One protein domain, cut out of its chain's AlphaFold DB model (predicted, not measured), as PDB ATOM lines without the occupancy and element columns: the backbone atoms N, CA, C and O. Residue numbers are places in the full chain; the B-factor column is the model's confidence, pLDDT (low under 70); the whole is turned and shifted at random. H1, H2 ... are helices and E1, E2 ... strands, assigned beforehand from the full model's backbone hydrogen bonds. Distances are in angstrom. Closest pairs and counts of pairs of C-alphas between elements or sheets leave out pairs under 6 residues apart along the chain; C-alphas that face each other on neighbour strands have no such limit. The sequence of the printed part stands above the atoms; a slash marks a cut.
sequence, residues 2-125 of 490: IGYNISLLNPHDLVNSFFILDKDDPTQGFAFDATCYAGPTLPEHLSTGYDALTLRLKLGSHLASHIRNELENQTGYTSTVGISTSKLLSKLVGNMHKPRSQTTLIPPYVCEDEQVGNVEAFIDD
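Overview. This is residues 2 to 125 of the 490 residues of the protein "DNA/RNA polymerase" of Aureobasidium pullulans (UniProt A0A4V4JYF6). One long helix, H2, runs through the middle, with a small two-stranded sheet packed on each of two opposite sides: the hairpin E1 and E2 on one, E3 and E4 on the other. H1 packs beside the hairpin and on the first part of H2, H3 covers the side of E3 and E4 turned away from H2, and H4 lies beyond, near H3. The printed part has 124 residues with four named helices and four named strands, in the order H1 E1 E2 H2 E3 H3 E4 H4; E1 and E2 are antiparallel, E3 and E4 parallel. The class is mixed, helices and strands, with 58 of the 124 residues in named elements, under half. The whole is compact, with a radius of gyration of the C-alphas of 15.0 A and spans of 46 by 37 by 22 A.

Arrangement. E3, residues 81 to 83, and E4, residues 102 to 105, are parallel neighbours at 22 degrees, with N 83 and O 103 2.9 A apart, within hydrogen-bond range. With H3, residues 87 to 93, they form a strand-helix-strand unit, two parallel strands with a helix between, whose crossover is left-handed; the closest C-alphas of E3 and H3 are those of Gly 82 and Ser 90, 4.4 A. For H2, residues 52 to 75, and E3 they are those of Ser 61 and Ile 83, 6.3 A. E1, residues 17 to 20, and E2, residues 29 to 32, are an antiparallel hairpin at 156 degrees, with N 19 and O 30 2.8 A apart. The closest C-alphas of E2 and H2 are those of Phe 32 and His 62, 6.9 A. H1, residues 2 to 7, touches H2 through H2's residues 55 to 60 alone, at a steep tilt of 56 degrees, opposite ways, closest at the C-alphas of Ile 2 and Arg 56, 6.6 A. H4, residues 118 to 123, is close to H3 but not clearly touching, about perpendicular at 87 degrees, with the C-alphas of Leu 89 and Val 119 closest at 7.9 A. H2 and H3 are apart. In H1, H2, H3 and H4 every O i to N i+4 pair is within hydrogen-bond range.

Along the chain. H2 is 34.4 A from C-alpha 52 at (0.868, -8.848, 10.159) to C-alpha 75 at (-24.523, -10.357, -12.932). E4 measures 10.2 A, H3 10.1 A, E1 9.8 A and E2 9.7 A. H1 begins with C-alpha 2 at (-9.622, -11.918, 7.439).

Size, cuts and confidence. The C-alphas farthest apart are those of Gln 74 and Glu 114, 47.7 A. The printed part has no cut. The links E2 to H2 and E4 to H4 are long; in the first, residues 41 to 42 pair with residues 104 to 105 of E4, parallel. Mean pLDDT of the printed part is 92.2, and residues 46 to 49 and 112 to 114 are under 70.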
ATOM      1  N   ILE A   2     -11.079 -11.913   7.709       93.19
ATOM      2  CA  ILE A   2      -9.622 -11.918   7.439       93.19
ATOM      3  C   ILE A   2      -8.793 -12.492   8.596       93.19
ATOM      4  O   ILE A   2      -8.047 -13.438   8.389       93.19
ATOM      5  N   GLY A   3      -8.961 -11.986   9.825       93.25
ATOM      6  CA  GLY A   3      -8.176 -12.468  10.973       93.25
ATOM      7  C   GLY A   3      -8.348 -13.963  11.271       93.25
ATOM      8  O   GLY A   3      -7.398 -14.611  11.689       93.25
ATOM      9  N   TYR A   4      -9.532 -14.520  10.989       93.94
ATOM     10  CA  TYR A   4      -9.777 -15.959  11.099       93.94
ATOM     11  C   TYR A   4      -8.955 -16.733  10.062       93.94
ATOM     12  O   TYR A   4      -8.207 -17.629  10.426       93.94
ATOM     13  N   ASN A   5      -9.003 -16.321   8.796       96.19
ATOM     14  CA  ASN A   5      -8.223 -16.962   7.739       96.19
ATOM     15  C   ASN A   5      -6.709 -16.857   7.959       96.19
ATOM     16  O   ASN A   5      -6.003 -17.818   7.692       96.19
ATOM     17  N   ILE A   6      -6.211 -15.752   8.529       94.38
ATOM     18  CA  ILE A   6      -4.793 -15.646   8.917       94.38
ATOM     19  C   ILE A   6      -4.407 -16.734   9.918       94.38
ATOM     20  O   ILE A   6      -3.357 -17.348   9.768       94.38
ATOM     21  N   SER A   7      -5.257 -16.998  10.917       93.69
ATOM     22  CA  SER A   7      -4.976 -18.024  11.929       93.69
ATOM     23  C   SER A   7      -4.963 -19.456  11.383       93.69
ATOM     24  O   SER A   7      -4.480 -20.352  12.068       93.69
ATOM     25  N   LEU A   8      -5.470 -19.669  10.164       93.62
ATOM     26  CA  LEU A   8      -5.509 -20.967   9.491       93.62
ATOM     27  C   LEU A   8      -4.359 -21.175   8.500       93.62
ATOM     28  O   LEU A   8      -4.213 -22.271   7.963       93.62
ATOM     29  N   LEU A   9      -3.560 -20.141   8.227       93.56
ATOM     30  CA  LEU A   9      -2.460 -20.248   7.278       93.56
ATOM     31  C   LEU A   9      -1.399 -21.213   7.795       93.56
ATOM     32  O   LEU A   9      -0.974 -21.125   8.945       93.56
ATOM     33  N   ASN A  10      -0.926 -22.088   6.910       92.81
ATOM     34  CA  ASN A  10       0.240 -22.916   7.167       92.81
ATOM     35  C   ASN A  10       1.510 -22.110   6.842       92.81
ATOM     36  O   ASN A  10       1.776 -21.870   5.663       92.81
ATOM     37  N   PRO A  11       2.346 -21.732   7.829       88.44
ATOM     38  CA  PRO A  11       3.570 -20.974   7.564       88.44
ATOM     39  C   PRO A  11       4.574 -21.723   6.674       88.44
ATOM     40  O   PRO A  11       5.466 -21.103   6.102       88.44
ATOM     41  N   HIS A  12       4.440 -23.048   6.560       91.69
ATOM     42  CA  HIS A  12       5.284 -23.895   5.718       91.69
ATOM     43  C   HIS A  12       4.726 -24.115   4.304       91.69
ATOM     44  O   HIS A  12       5.443 -24.649   3.462       91.69
ATOM     45  N   ASP A  13       3.478 -23.715   4.034       93.44
ATOM     46  CA  ASP A  13       2.859 -23.797   2.707       93.44
ATOM     47  C   ASP A  13       1.815 -22.687   2.521       93.44
ATOM     48  O   ASP A  13       0.610 -22.886   2.664       93.44
ATOM     49  N   LEU A  14       2.305 -21.483   2.224       92.50
ATOM     50  CA  LEU A  14       1.457 -20.320   1.961       92.50
ATOM     51  C   LEU A  14       0.900 -20.303   0.531       92.50
ATOM     52  O   LEU A  14      -0.117 -19.656   0.283       92.50
ATOM     53  N   VAL A  15       1.541 -21.010  -0.402       94.50
ATOM     54  CA  VAL A  15       1.151 -21.025  -1.819       94.50
ATOM     55  C   VAL A  15      -0.164 -21.778  -2.010       94.50
ATOM     56  O   VAL A  15      -1.016 -21.333  -2.773       94.50
ATOM     57  N   ASN A  16      -0.359 -22.881  -1.283       95.25
ATOM     58  CA  ASN A  16      -1.582 -23.683  -1.344       95.25
ATOM     59  C   ASN A  16      -2.543 -23.341  -0.196       95.25
ATOM     60  O   ASN A  16      -3.001 -24.220   0.534       95.25
ATOM     61  N   SER A  17      -2.845 -22.052  -0.019       95.88
ATOM     62  CA  SER A  17      -3.778 -21.605   1.019       95.88
ATOM     63  C   SER A  17      -5.235 -21.721   0.561       95.88
ATOM     64  O   SER A  17      -5.551 -21.649  -0.627       95.88
ATOM     65  N   PHE A  18      -6.154 -21.866   1.519       96.94
ATOM     66  CA  PHE A  18      -7.595 -21.880   1.263       96.94
ATOM     67  C   PHE A  18      -8.299 -20.828   2.121       96.94
ATOM     68  O   PHE A  18      -8.089 -20.763   3.332       96.94
ATOM     69  N   PHE A  19      -9.101 -19.976   1.486       97.75
ATOM     70  CA  PHE A  19      -9.840 -18.905   2.141       97.75
ATOM     71  C   PHE A  19     -11.254 -19.378   2.464       97.75
ATOM     72  O   PHE A  19     -12.042 -19.623   1.558       97.75
ATOM     73  N   ILE A  20     -11.591 -19.442   3.747       97.31
ATOM     74  CA  ILE A  20     -12.903 -19.831   4.257       97.31
ATOM     75  C   ILE A  20     -13.829 -18.609   4.336       97.31
ATOM     76  O   ILE A  20     -13.511 -17.611   5.001       97.31
ATOM     77  N   LEU A  21     -14.981 -18.705   3.669       96.00
ATOM     78  CA  LEU A  21     -16.029 -17.681   3.627       96.00
ATOM     79  C   LEU A  21     -17.053 -17.853   4.754       96.00
ATOM     80  O   LEU A  21     -17.502 -16.850   5.313       96.00
ATOM     81  N   ASP A  22     -17.370 -19.094   5.125       94.06
ATOM     82  CA  ASP A  22     -18.281 -19.424   6.220       94.06
ATOM     83  C   ASP A  22     -17.554 -20.232   7.303       94.06
ATOM     84  O   ASP A  22     -16.889 -21.225   7.027       94.06
ATOM     85  N   LYS A  23     -17.654 -19.791   8.558       91.19
ATOM     86  CA  LYS A  23     -17.006 -20.484   9.678       91.19
ATOM     87  C   LYS A  23     -17.685 -21.807  10.015       91.19
ATOM     88  O   LYS A  23     -17.005 -22.695  10.524       91.19
ATOM     89  N   ASP A  24     -18.984 -21.906   9.757       93.25
ATOM     90  CA  ASP A  24     -19.785 -23.081  10.091       93.25
ATOM     91  C   ASP A  24     -19.751 -24.122   8.957       93.25
ATOM     92  O   ASP A  24     -19.928 -25.313   9.209       93.25
ATOM     93  N   ASP A  25     -19.426 -23.692   7.731       92.38
ATOM     94  CA  ASP A  25     -19.163 -24.560   6.582       92.38
ATOM     95  C   ASP A  25     -17.784 -24.256   5.952       92.38
ATOM     96  O   ASP A  25     -17.677 -23.449   5.022       92.38
ATOM     97  N   PRO A  26     -16.707 -24.928   6.407       89.94
ATOM     98  CA  PRO A  26     -15.349 -24.693   5.916       89.94
ATOM     99  C   PRO A  26     -15.136 -25.133   4.459       89.94
ATOM    100  O   PRO A  26     -14.056 -24.905   3.914       89.94
ATOM    101  N   THR A  27     -16.130 -25.765   3.824       92.56
ATOM    102  CA  THR A  27     -16.079 -26.093   2.393       92.56
ATOM    103  C   THR A  27     -16.412 -24.888   1.511       92.56
ATOM    104  O   THR A  27     -15.992 -24.850   0.353       92.56
ATOM    105  N   GLN A  28     -17.091 -23.872   2.060       94.50
ATOM    106  CA  GLN A  28     -17.367 -22.616   1.364       94.50
ATOM    107  C   GLN A  28     -16.118 -21.740   1.365       94.50
ATOM    108  O   GLN A  28     -15.756 -21.125   2.374       94.50
ATOM    109  N   GLY A  29     -15.453 -21.661   0.219       95.81
ATOM    110  CA  GLY A  29     -14.210 -20.921   0.109       95.81
ATOM    111  C   GLY A  29     -13.573 -20.969  -1.266       95.81
ATOM    112  O   GLY A  29     -14.178 -21.411  -2.242       95.81
ATOM    113  N   PHE A  30     -12.330 -20.504  -1.344       97.50
ATOM    114  CA  PHE A  30     -11.545 -20.535  -2.574       97.50
ATOM    115  C   PHE A  30     -10.051 -20.712  -2.287       97.50
ATOM    116  O   PHE A  30      -9.529 -20.235  -1.279       97.50
ATOM    117  N   ALA A  31      -9.352 -21.401  -3.189       97.44
ATOM    118  CA  ALA A  31      -7.900 -21.538  -3.125       97.44
ATOM    119  C   ALA A  31      -7.213 -20.219  -3.509       97.44
ATOM    120  O   ALA A  31      -7.668 -19.523  -4.422       97.44
ATOM    121  N   PHE A  32      -6.118 -19.879  -2.831       96.81
ATOM    122  CA  PHE A  32      -5.341 -18.673  -3.106       96.81
ATOM    123  C   PHE A  32      -3.874 -18.814  -2.682       96.81
ATOM    124  O   PHE A  32      -3.539 -19.619  -1.816       96.81
ATOM    125  N   ASP A  33      -3.014 -17.979  -3.263       95.06
ATOM    126  CA  ASP A  33      -1.593 -17.895  -2.922       95.06
ATOM    127  C   ASP A  33      -1.350 -16.757  -1.917       95.06
ATOM    128  O   ASP A  33      -1.373 -15.575  -2.269       95.06
ATOM    129  N   ALA A  34      -1.096 -17.106  -0.654       93.44
ATOM    130  CA  ALA A  34      -0.854 -16.142   0.420       93.44
ATOM    131  C   ALA A  34       0.555 -15.512   0.387       93.44
ATOM    132  O   ALA A  34       0.870 -14.665   1.230       93.44
ATOM    133  N   THR A  35       1.419 -15.887  -0.564       92.38
ATOM    134  CA  THR A  35       2.749 -15.276  -0.732       92.38
ATOM    135  C   THR A  35       2.695 -13.959  -1.506       92.38
ATOM    136  O   THR A  35       3.536 -13.081  -1.275       92.38
ATOM    137  N   CYS A  36       1.673 -13.765  -2.343       93.19
ATOM    138  CA  CYS A  36       1.526 -12.609  -3.222       93.19
ATOM    139  C   CYS A  36       0.194 -11.865  -3.026       93.19
ATOM    140  O   CYS A  36      -0.757 -12.365  -2.422       93.19
ATOM    141  N   TYR A  37       0.136 -10.634  -3.534       95.44
ATOM    142  CA  TYR A  37      -1.117  -9.896  -3.676       95.44
ATOM    143  C   TYR A  37      -1.858 -10.351  -4.935       95.44
ATOM    144  O   TYR A  37      -1.241 -10.616  -5.967       95.44
ATOM    145  N   ALA A  38      -3.187 -10.358  -4.886       95.88
ATOM    146  CA  ALA A  38      -3.996 -10.430  -6.091       95.88
ATOM    147  C   ALA A  38      -4.051  -9.051  -6.767       95.88
ATOM    148  O   ALA A  38      -4.596  -8.092  -6.214       95.88
ATOM    149  N   GLY A  39      -3.540  -8.969  -7.995       94.94
ATOM    150  CA  GLY A  39      -3.546  -7.754  -8.812       94.94
ATOM    151  C   GLY A  39      -2.432  -6.745  -8.475       94.94
ATOM    152  O   GLY A  39      -1.595  -7.009  -7.613       94.94
ATOM    153  N   PRO A  40      -2.403  -5.599  -9.184       96.12
ATOM    154  CA  PRO A  40      -1.416  -4.538  -8.984       96.12
ATOM    155  C   PRO A  40      -1.300  -4.020  -7.542       96.12
ATOM    156  O   PRO A  40      -2.283  -3.938  -6.797       96.12
ATOM    157  N   THR A  41      -0.097  -3.579  -7.177       95.62
ATOM    158  CA  THR A  41       0.187  -2.894  -5.910       95.62
ATOM    159  C   THR A  41       0.629  -1.459  -6.155       95.62
ATOM    160  O   THR A  41       1.060  -1.109  -7.253       95.62
ATOM    161  N   LEU A  42       0.538  -0.629  -5.119       93.06
ATOM    162  CA  LEU A  42       1.151   0.687  -5.094       93.06
ATOM    163  C   LEU A  42       1.988   0.856  -3.813       93.06
ATOM    164  O   LEU A  42       1.416   0.718  -2.727       93.06
ATOM    165  N   PRO A  43       3.297   1.156  -3.918       91.44
ATOM    166  CA  PRO A  43       4.108   1.136  -5.144       91.44
ATOM    167  C   PRO A  43       4.139  -0.254  -5.811       91.44
ATOM    168  O   PRO A  43       3.765  -1.263  -5.204       91.44
ATOM    169  N   GLU A  44       4.564  -0.315  -7.076       88.38
ATOM    170  CA  GLU A  44       4.817  -1.593  -7.751       88.38
ATOM    171  C   GLU A  44       6.011  -2.277  -7.073       88.38
ATOM    172  O   GLU A  44       7.151  -1.831  -7.200       88.38
ATOM    173  N   HIS A  45       5.756  -3.342  -6.314       76.12
ATOM    174  CA  HIS A  45       6.808  -4.083  -5.628       76.12
ATOM    175  C   HIS A  45       6.458  -5.570  -5.552       76.12
ATOM    176  O   HIS A  45       5.333  -5.964  -5.243       76.12
ATOM    177  N   LEU A  46       7.457  -6.420  -5.787       60.56
ATOM    178  CA  LEU A  46       7.360  -7.865  -5.581       60.56
ATOM    179  C   LEU A  46       7.354  -8.177  -4.075       60.56
ATOM    180  O   LEU A  46       8.272  -7.791  -3.360       60.56
ATOM    181  N   SER A  47       6.303  -8.833  -3.581       62.72
ATOM    182  CA  SER A  47       6.090  -9.104  -2.149       62.72
ATOM    183  C   SER A  47       7.247  -9.864  -1.491       62.72
ATOM    184  O   SER A  47       7.491 -11.013  -1.840       62.72
ATOM    185  N   THR A  48       7.883  -9.275  -0.474       58.97
ATOM    186  CA  THR A  48       8.873  -9.969   0.379       58.97
ATOM    187  C   THR A  48       8.531  -9.939   1.873       58.97
ATOM    188  O   THR A  48       9.089 -10.723   2.638       58.97
ATOM    189  N   GLY A  49       7.586  -9.089   2.294       67.31
ATOM    190  CA  GLY A  49       7.149  -8.975   3.685       67.31
ATOM    191  C   GLY A  49       6.103 -10.018   4.097       67.31
ATOM    192  O   GLY A  49       5.225 -10.400   3.310       67.31
ATOM    193  N   TYR A  50       6.185 -10.439   5.360       70.38
ATOM    194  CA  TYR A  50       5.196 -11.274   6.056       70.38
ATOM    195  C   TYR A  50       4.773 -10.660   7.396       70.38
ATOM    196  O   TYR A  50       4.293 -11.370   8.280       70.38
ATOM    197  N   ASP A  51       4.952  -9.348   7.566       85.38
ATOM    198  CA  ASP A  51       4.393  -8.663   8.725       85.38
ATOM    199  C   ASP A  51       2.859  -8.809   8.751       85.38
ATOM    200  O   ASP A  51       2.197  -9.124   7.748       85.38
ATOM    201  N   ALA A  52       2.281  -8.594   9.931       89.38
ATOM    202  CA  ALA A  52       0.868  -8.848  10.159       89.38
ATOM    203  C   ALA A  52      -0.053  -7.983   9.277       89.38
ATOM    204  O   ALA A  52      -1.166  -8.411   8.962       89.38
ATOM    205  N   LEU A  53       0.365  -6.776   8.881       91.56
ATOM    206  CA  LEU A  53      -0.415  -5.900   8.006       91.56
ATOM    207  C   LEU A  53      -0.314  -6.351   6.546       91.56
ATOM    208  O   LEU A  53      -1.345  -6.512   5.889       91.56
ATOM    209  N   THR A  54       0.894  -6.634   6.062       92.31
ATOM    210  CA  THR A  54       1.144  -7.185   4.725       92.31
ATOM    211  C   THR A  54       0.318  -8.445   4.492       92.31
ATOM    212  O   THR A  54      -0.366  -8.564   3.474       92.31
ATOM    213  N   LEU A  55       0.286  -9.365   5.459       92.94
ATOM    214  CA  LEU A  55      -0.499 -10.593   5.340       92.94
ATOM    215  C   LEU A  55      -2.013 -10.325   5.296       92.94
ATOM    216  O   LEU A  55      -2.721 -10.904   4.471       92.94
ATOM    217  N   ARG A  56      -2.514  -9.399   6.128       95.75
ATOM    218  CA  ARG A  56      -3.921  -8.956   6.083       95.75
ATOM    219  C   ARG A  56      -4.291  -8.377   4.722       95.75
ATOM    220  O   ARG A  56      -5.362  -8.701   4.211       95.75
ATOM    221  N   LEU A  57      -3.424  -7.556   4.135       95.94
ATOM    222  CA  LEU A  57      -3.659  -6.931   2.834       95.94
ATOM    223  C   LEU A  57      -3.588  -7.945   1.684       95.94
ATOM    224  O   LEU A  57      -4.428  -7.880   0.791       95.94
ATOM    225  N   LYS A  58      -2.675  -8.927   1.728       95.56
ATOM    226  CA  LYS A  58      -2.645 -10.040   0.761       95.56
ATOM    227  C   LYS A  58      -3.972 -10.797   0.765       95.56
ATOM    228  O   LYS A  58      -4.630 -10.877  -0.272       95.56
ATOM    229  N   LEU A  59      -4.434 -11.249   1.932       97.00
ATOM    230  CA  LEU A  59      -5.729 -11.930   2.055       97.00
ATOM    231  C   LEU A  59      -6.898 -11.031   1.629       97.00
ATOM    232  O   LEU A  59      -7.810 -11.493   0.947       97.00
ATOM    233  N   GLY A  60      -6.861  -9.746   1.993       97.56
ATOM    234  CA  GLY A  60      -7.854  -8.760   1.567       97.56
ATOM    235  C   GLY A  60      -7.914  -8.599   0.047       97.56
ATOM    236  O   GLY A  60      -9.005  -8.545  -0.517       97.56
ATOM    237  N   SER A  61      -6.763  -8.591  -0.629       97.62
ATOM    238  CA  SER A  61      -6.685  -8.512  -2.090       97.62
ATOM    239  C   SER A  61      -7.265  -9.761  -2.766       97.62
ATOM    240  O   SER A  61      -8.022  -9.641  -3.730       97.62
ATOM    241  N   HIS A  62      -7.000 -10.956  -2.235       98.19
ATOM    242  CA  HIS A  62      -7.566 -12.202  -2.761       98.19
ATOM    243  C   HIS A  62      -9.080 -12.283  -2.546       98.19
ATOM    244  O   HIS A  62      -9.809 -12.603  -3.484       98.19
ATOM    245  N   LEU A  63      -9.575 -11.888  -1.367       98.25
ATOM    246  CA  LEU A  63     -11.014 -11.778  -1.111       98.25
ATOM    247  C   LEU A  63     -11.683 -10.770  -2.056       98.25
ATOM    248  O   LEU A  63     -12.742 -11.058  -2.611       98.25
ATOM    249  N   ALA A  64     -11.062  -9.609  -2.276       98.12
ATOM    250  CA  ALA A  64     -11.557  -8.630  -3.239       98.12
ATOM    251  C   ALA A  64     -11.631  -9.224  -4.653       98.12
ATOM    252  O   ALA A  64     -12.656  -9.081  -5.313       98.12
ATOM    253  N   SER A  65     -10.591  -9.934  -5.097       98.12
ATOM    254  CA  SER A  65     -10.567 -10.604  -6.404       98.12
ATOM    255  C   SER A  65     -11.708 -11.615  -6.541       98.12
ATOM    256  O   SER A  65     -12.453 -11.575  -7.519       98.12
ATOM    257  N   HIS A  66     -11.912 -12.454  -5.521       98.06
ATOM    258  CA  HIS A  66     -13.004 -13.422  -5.486       98.06
ATOM    259  C   HIS A  66     -14.380 -12.747  -5.600       98.06
ATOM    260  O   HIS A  66     -15.145 -13.083  -6.499       98.06
ATOM    261  N   ILE A  67     -14.665 -11.730  -4.776       97.50
ATOM    262  CA  ILE A  67     -15.948 -11.002  -4.811       97.50
ATOM    263  C   ILE A  67     -16.186 -10.348  -6.178       97.50
ATOM    264  O   ILE A  67     -17.306 -10.355  -6.685       97.50
ATOM    265  N   ARG A  68     -15.145  -9.771  -6.791       97.69
ATOM    266  CA  ARG A  68     -15.256  -9.146  -8.117       97.69
ATOM    267  C   ARG A  68     -15.594 -10.167  -9.197       97.69
ATOM    268  O   ARG A  68     -16.429  -9.871 -10.048       97.69
ATOM    269  N   ASN A  69     -14.959 -11.336  -9.154       97.50
ATOM    270  CA  ASN A  69     -15.225 -12.418 -10.096       97.50
ATOM    271  C   ASN A  69     -16.636 -12.978  -9.897       97.50
ATOM    272  O   ASN A  69     -17.341 -13.168 -10.880       97.50
ATOM    273  N   GLU A  70     -17.088 -13.153  -8.653       97.19
ATOM    274  CA  GLU A  70     -18.459 -13.588  -8.364       97.19
ATOM    275  C   GLU A  70     -19.504 -12.576  -8.837       97.19
ATOM    276  O   GLU A  70     -20.476 -12.958  -9.486       97.19
ATOM    277  N   LEU A  71     -19.280 -11.279  -8.603       96.75
ATOM    278  CA  LEU A  71     -20.145 -10.228  -9.139       96.75
ATOM    279  C   LEU A  71     -20.248 -10.331 -10.665       96.75
ATOM    280  O   LEU A  71     -21.353 -10.306 -11.211       96.75
ATOM    281  N   GLU A  72     -19.114 -10.461 -11.354       97.19
ATOM    282  CA  GLU A  72     -19.089 -10.561 -12.811       97.19
ATOM    283  C   GLU A  72     -19.770 -11.842 -13.308       97.19
ATOM    284  O   GLU A  72     -20.580 -11.777 -14.230       97.19
ATOM    285  N   ASN A  73     -19.515 -12.983 -12.671       97.31
ATOM    286  CA  ASN A  73     -20.101 -14.270 -13.044       97.31
ATOM    287  C   ASN A  73     -21.624 -14.285 -12.860       97.31
ATOM    288  O   ASN A  73     -22.343 -14.808 -13.710       97.31
ATOM    289  N   GLN A  74     -22.122 -13.711 -11.763       97.00
ATOM    290  CA  GLN A  74     -23.542 -13.760 -11.411       97.00
ATOM    291  C   GLN A  74     -24.373 -12.680 -12.114       97.00
ATOM    292  O   GLN A  74     -25.561 -12.881 -12.357       97.00
ATOM    293  N   THR A  75     -23.774 -11.528 -12.435       96.81
ATOM    294  CA  THR A  75     -24.523 -10.357 -12.932       96.81
ATOM    295  C   THR A  75     -24.035  -9.813 -14.274       96.81
ATOM    296  O   THR A  75     -24.721  -9.003 -14.893       96.81
ATOM    297  N   GLY A  76     -22.846 -10.215 -14.732       95.50
ATOM    298  CA  GLY A  76     -22.168  -9.630 -15.891       95.50
ATOM    299  C   GLY A  76     -21.526  -8.263 -15.621       95.50
ATOM    300  O   GLY A  76     -20.927  -7.679 -16.527       95.50
ATOM    301  N   TYR A  77     -21.631  -7.723 -14.401       96.50
ATOM    302  CA  TYR A  77     -21.055  -6.424 -14.062       96.50
ATOM    303  C   TYR A  77     -19.593  -6.538 -13.636       96.50
ATOM    304  O   TYR A  77     -19.243  -7.227 -12.682       96.50
ATOM    305  N   THR A  78     -18.733  -5.778 -14.313       96.75
ATOM    306  CA  THR A  78     -17.332  -5.621 -13.909       96.75
ATOM    307  C   THR A  78     -17.185  -4.532 -12.851       96.75
ATOM    308  O   THR A  78     -17.965  -3.579 -12.789       96.75
ATOM    309  N   SER A  79     -16.149  -4.645 -12.024       95.81
ATOM    310  CA  SER A  79     -15.856  -3.666 -10.976       95.81
ATOM    311  C   SER A  79     -14.363  -3.374 -10.859       95.81
ATOM    312  O   SER A  79     -13.511  -4.203 -11.210       95.81
ATOM    313  N   THR A  80     -14.066  -2.180 -10.338       97.12
ATOM    314  CA  THR A  80     -12.732  -1.800  -9.875       97.12
ATOM    315  C   THR A  80     -12.731  -1.642  -8.359       97.12
ATOM    316  O   THR A  80     -13.638  -1.016  -7.813       97.12
ATOM    317  N   VAL A  81     -11.716  -2.187  -7.685       97.88
ATOM    318  CA  VAL A  81     -11.617  -2.196  -6.215       97.88
ATOM    319  C   VAL A  81     -10.263  -1.659  -5.754       97.88
ATOM    320  O   VAL A  81      -9.240  -1.915  -6.378       97.88
ATOM    321  N   GLY A  82     -10.246  -0.911  -4.655       98.19
ATOM    322  CA  GLY A  82      -9.014  -0.555  -3.957       98.19
ATOM    323  C   GLY A  82      -8.961  -1.214  -2.586       98.19
ATOM    324  O   GLY A  82      -9.989  -1.312  -1.918       98.19
ATOM    325  N   ILE A  83      -7.776  -1.669  -2.188       98.19
ATOM    326  CA  ILE A  83      -7.528  -2.357  -0.920       98.19
ATOM    327  C   ILE A  83      -6.498  -1.553  -0.121       98.19
ATOM    328  O   ILE A  83      -5.393  -1.296  -0.598       98.19
ATOM    329  N   SER A  84      -6.871  -1.139   1.089       96.69
ATOM    330  CA  SER A  84      -6.002  -0.465   2.060       96.69
ATOM    331  C   SER A  84      -6.631  -0.553   3.466       96.69
ATOM    332  O   SER A  84      -7.577  -1.313   3.674       96.69
ATOM    333  N   THR A  85      -6.118   0.199   4.440       94.50
ATOM    334  CA  THR A  85      -6.565   0.185   5.846       94.50
ATOM    335  C   THR A  85      -7.670   1.180   6.175       94.50
ATOM    336  O   THR A  85      -8.268   1.071   7.241       94.50
ATOM    337  N   SER A  86      -7.978   2.122   5.282       95.69
ATOM    338  CA  SER A  86      -9.050   3.104   5.477       95.69
ATOM    339  C   SER A  86      -9.952   3.224   4.250       95.69
ATOM    340  O   SER A  86      -9.582   2.827   3.134       95.69
ATOM    341  N   LYS A  87     -11.157   3.781   4.435       96.81
ATOM    342  CA  LYS A  87     -12.094   4.021   3.323       96.81
ATOM    343  C   LYS A  87     -11.533   5.047   2.349       96.81
ATOM    344  O   LYS A  87     -11.647   4.843   1.140       96.81
ATOM    345  N   LEU A  88     -10.918   6.112   2.864       97.19
ATOM    346  CA  LEU A  88     -10.211   7.111   2.072       97.19
ATOM    347  C   LEU A  88      -9.190   6.461   1.132       97.19
ATOM    348  O   LEU A  88      -9.323   6.579  -0.087       97.19
ATOM    349  N   LEU A  89      -8.211   5.740   1.683       97.12
ATOM    350  CA  LEU A  89      -7.114   5.170   0.901       97.12
ATOM    351  C   LEU A  89      -7.615   4.102  -0.072       97.12
ATOM    352  O   LEU A  89      -7.239   4.118  -1.243       97.12
ATOM    353  N   SER A  90      -8.546   3.248   0.362       97.62
ATOM    354  CA  SER A  90      -9.181   2.247  -0.506       97.62
ATOM    355  C   SER A  90      -9.915   2.902  -1.685       97.62
ATOM    356  O   SER A  90      -9.810   2.454  -2.827       97.62
ATOM    357  N   LYS A  91     -10.622   4.014  -1.448       97.25
ATOM    358  CA  LYS A  91     -11.315   4.762  -2.504       97.25
ATOM    359  C   LYS A  91     -10.347   5.433  -3.478       97.25
ATOM    360  O   LYS A  91     -10.653   5.497  -4.670       97.25
ATOM    361  N   LEU A  92      -9.228   5.959  -2.985       97.12
ATOM    362  CA  LEU A  92      -8.214   6.613  -3.811       97.12
ATOM    363  C   LEU A  92      -7.456   5.590  -4.666       97.12
ATOM    364  O   LEU A  92      -7.443   5.722  -5.891       97.12
ATOM    365  N   VAL A  93      -6.919   4.530  -4.050       97.06
ATOM    366  CA  VAL A  93      -6.095   3.516  -4.735       97.06
ATOM    367  C   VAL A  93      -6.902   2.693  -5.746       97.06
ATOM    368  O   VAL A  93      -6.395   2.300  -6.799       97.06
ATOM    369  N   GLY A  94      -8.206   2.524  -5.507       96.44
ATOM    370  CA  GLY A  94      -9.131   1.918  -6.465       96.44
ATOM    371  C   GLY A  94      -9.307   2.724  -7.759       96.44
ATOM    372  O   GLY A  94      -9.925   2.241  -8.699       96.44
ATOM    373  N   ASN A  95      -8.783   3.950  -7.861       95.19
ATOM    374  CA  ASN A  95      -8.801   4.703  -9.118       95.19
ATOM    375  C   ASN A  95      -7.577   4.466 -10.005       95.19
ATOM    376  O   ASN A  95      -7.629   4.868 -11.164       95.19
ATOM    377  N   MET A  96      -6.532   3.809  -9.497       95.00
ATOM    378  CA  MET A  96      -5.243   3.707 -10.191       95.00
ATOM    379  C   MET A  96      -5.284   2.789 -11.412       95.00
ATOM    380  O   MET A  96      -4.718   3.121 -12.447       95.00
ATOM    381  N   HIS A  97      -6.009   1.673 -11.323       95.56
ATOM    382  CA  HIS A  97      -6.114   0.704 -12.412       95.56
ATOM    383  C   HIS A  97      -7.577   0.510 -12.811       95.56
ATOM    384  O   HIS A  97      -8.366  -0.125 -12.108       95.56
ATOM    385  N   LYS A  98      -7.955   1.074 -13.959       94.81
ATOM    386  CA  LYS A  98      -9.295   0.968 -14.550       94.81
ATOM    387  C   LYS A  98      -9.196   0.673 -16.048       94.81
ATOM    388  O   LYS A  98      -8.257   1.155 -16.675       94.81
ATOM    389  N   PRO A  99     -10.192  -0.013 -16.640       95.56
ATOM    390  CA  PRO A  99     -11.358  -0.655 -16.009       95.56
ATOM    391  C   PRO A  99     -11.040  -2.060 -15.447       95.56
ATOM    392  O   PRO A  99      -9.937  -2.558 -15.637       95.56
ATOM    393  N   ARG A 100     -12.011  -2.704 -14.768       95.75
ATOM    394  CA  ARG A 100     -11.981  -4.137 -14.381       95.75
ATOM    395  C   ARG A 100     -10.669  -4.578 -13.700       95.75
ATOM    396  O   ARG A 100     -10.163  -5.668 -13.948       95.75
ATOM    397  N   SER A 101     -10.128  -3.786 -12.778       97.19
ATOM    398  CA  SER A 101      -8.905  -4.157 -12.042       97.19
ATOM    399  C   SER A 101      -9.044  -3.948 -10.536       97.19
ATOM    400  O   SER A 101     -10.090  -3.538 -10.043       97.19
ATOM    401  N   GLN A 102      -8.007  -4.268  -9.779       97.88
ATOM    402  CA  GLN A 102      -7.906  -3.883  -8.381       97.88
ATOM    403  C   GLN A 102      -6.503  -3.394  -8.073       97.88
ATOM    404  O   GLN A 102      -5.562  -3.781  -8.754       97.88
ATOM    405  N   THR A 103      -6.370  -2.576  -7.038       98.06
ATOM    406  CA  THR A 103      -5.060  -2.104  -6.589       98.06
ATOM    407  C   THR A 103      -4.976  -2.183  -5.075       98.06
ATOM    408  O   THR A 103      -5.902  -1.747  -4.387       98.06
ATOM    409  N   THR A 104      -3.861  -2.684  -4.553       97.69
ATOM    410  CA  THR A 104      -3.577  -2.671  -3.110       97.69
ATOM    411  C   THR A 104      -2.528  -1.608  -2.794       97.69
ATOM    412  O   THR A 104      -1.449  -1.638  -3.377       97.69
ATOM    413  N   LEU A 105      -2.816  -0.682  -1.876       96.19
ATOM    414  CA  LEU A 105      -1.797   0.220  -1.322       96.19
ATOM    415  C   LEU A 105      -1.031  -0.550  -0.241       96.19
ATOM    416  O   LEU A 105      -1.656  -1.016   0.712       96.19
ATOM    417  N   ILE A 106       0.282  -0.712  -0.375       93.94
ATOM    418  CA  ILE A 106       1.075  -1.597   0.500       93.94
ATOM    419  C   ILE A 106       1.927  -0.802   1.508       93.94
ATOM    420  O   ILE A 106       2.270   0.346   1.222       93.94
ATOM    421  N   PRO A 107       2.250  -1.360   2.692       91.12
ATOM    422  CA  PRO A 107       3.157  -0.732   3.661       91.12
ATOM    423  C   PRO A 107       4.598  -0.595   3.119       91.12
ATOM    424  O   PRO A 107       4.915  -1.224   2.104       91.12
ATOM    425  N   PRO A 108       5.470   0.210   3.761       89.75
ATOM    426  CA  PRO A 108       5.255   0.947   5.015       89.75
ATOM    427  C   PRO A 108       4.313   2.140   4.829       89.75
ATOM    428  O   PRO A 108       4.388   2.859   3.839       89.75
ATOM    429  N   TYR A 109       3.380   2.337   5.759       87.56
ATOM    430  CA  TYR A 109       2.436   3.462   5.700       87.56
ATOM    431  C   TYR A 109       2.932   4.699   6.438       87.56
ATOM    432  O   TYR A 109       2.516   5.807   6.105       87.56
ATOM    433  N   VAL A 110       3.813   4.502   7.412       77.75
ATOM    434  CA  VAL A 110       4.410   5.559   8.223       77.75
ATOM    435  C   VAL A 110       5.862   5.739   7.787       77.75
ATOM    436  O   VAL A 110       6.457   4.834   7.206       77.75
ATOM    437  N   CYS A 111       6.397   6.931   8.026       74.12
ATOM    438  CA  CYS A 111       7.798   7.243   7.792       74.12
ATOM    439  C   CYS A 111       8.675   6.423   8.753       74.12
ATOM    440  O   CYS A 111       8.498   6.510   9.969       74.12
ATOM    441  N   GLU A 112       9.608   5.650   8.208       65.25
ATOM    442  CA  GLU A 112      10.656   4.940   8.948       65.25
ATOM    443  C   GLU A 112      12.009   5.425   8.408       65.25
ATOM    444  O   GLU A 112      12.167   5.583   7.197       65.25
ATOM    445  N   ASP A 113      12.970   5.711   9.291       64.88
ATOM    446  CA  ASP A 113      14.353   6.069   8.929       64.88
ATOM    447  C   ASP A 113      14.485   7.171   7.850       64.88
ATOM    448  O   ASP A 113      15.221   7.031   6.872       64.88
ATOM    449  N   GLU A 114      13.753   8.281   8.023       63.22
ATOM    450  CA  GLU A 114      13.732   9.447   7.113       63.22
ATOM    451  C   GLU A 114      13.156   9.167   5.704       63.22
ATOM    452  O   GLU A 114      13.185  10.046   4.837       63.22
ATOM    453  N   GLN A 115      12.590   7.977   5.459       71.62
ATOM    454  CA  GLN A 115      11.912   7.631   4.207       71.62
ATOM    455  C   GLN A 115      10.415   7.916   4.279       71.62
ATOM    456  O   GLN A 115       9.707   7.415   5.147       71.62
ATOM    457  N   VAL A 116       9.914   8.669   3.302       82.12
ATOM    458  CA  VAL A 116       8.488   8.978   3.167       82.12
ATOM    459  C   VAL A 116       7.663   7.688   3.070       82.12
ATOM    460  O   VAL A 116       7.914   6.851   2.204       82.12
ATOM    461  N   GLY A 117       6.657   7.538   3.936       89.00
ATOM    462  CA  GLY A 117       5.758   6.382   3.915       89.00
ATOM    463  C   GLY A 117       4.913   6.324   2.635       89.00
ATOM    464  O   GLY A 117       4.575   7.350   2.040       89.00
ATOM    465  N   ASN A 118       4.493   5.124   2.227       92.31
ATOM    466  CA  ASN A 118       3.745   4.913   0.982       92.31
ATOM    467  C   ASN A 118       2.391   5.637   0.958       92.31
ATOM    468  O   ASN A 118       1.891   5.946  -0.119       92.31
ATOM    469  N   VAL A 119       1.787   5.916   2.120       93.62
ATOM    470  CA  VAL A 119       0.545   6.705   2.203       93.62
ATOM    471  C   VAL A 119       0.798   8.153   1.804       93.62
ATOM    472  O   VAL A 119       0.073   8.692   0.971       93.62
ATOM    473  N   GLU A 120       1.833   8.759   2.377       92.19
ATOM    474  CA  GLU A 120       2.230  10.132   2.088       92.19
ATOM    475  C   GLU A 120       2.661  10.280   0.630       92.19
ATOM    476  O   GLU A 120       2.094  11.098  -0.093       92.19
ATOM    477  N   ALA A 121       3.564   9.412   0.163       92.81
ATOM    478  CA  ALA A 121       4.011   9.406  -1.227       92.81
ATOM    479  C   ALA A 121       2.844   9.248  -2.217       92.81
ATOM    480  O   ALA A 121       2.866   9.816  -3.305       92.81
ATOM    481  N   PHE A 122       1.812   8.488  -1.840       94.62
ATOM    482  CA  PHE A 122       0.634   8.292  -2.673       94.62
ATOM    483  C   PHE A 122      -0.308   9.500  -2.686       94.62
ATOM    484  O   PHE A 122      -0.799   9.882  -3.749       94.62
ATOM    485  N   ILE A 123      -0.617  10.075  -1.520       95.25
ATOM    486  CA  ILE A 123      -1.639  11.121  -1.414       95.25
ATOM    487  C   ILE A 123      -1.120  12.498  -1.844       95.25
ATOM    488  O   ILE A 123      -1.907  13.314  -2.320       95.25
ATOM    489  N   ASP A 124       0.184  12.741  -1.725       94.75
ATOM    490  CA  ASP A 124       0.809  14.045  -1.946       94.75
ATOM    491  C   ASP A 124       0.536  14.638  -3.334       94.75
ATOM    492  O   ASP A 124       0.285  15.838  -3.443       94.75
ATOM    493  N   ASP A 125       0.494  13.804  -4.378       93.19
ATOM    494  CA  ASP A 125       0.294  14.237  -5.769       93.19
ATOM    495  C   ASP A 125      -1.178  14.508  -6.141       93.19
ATOM    496  O   ASP A 125      -1.481  15.034  -7.234       93.19
TER     497      ASP A 125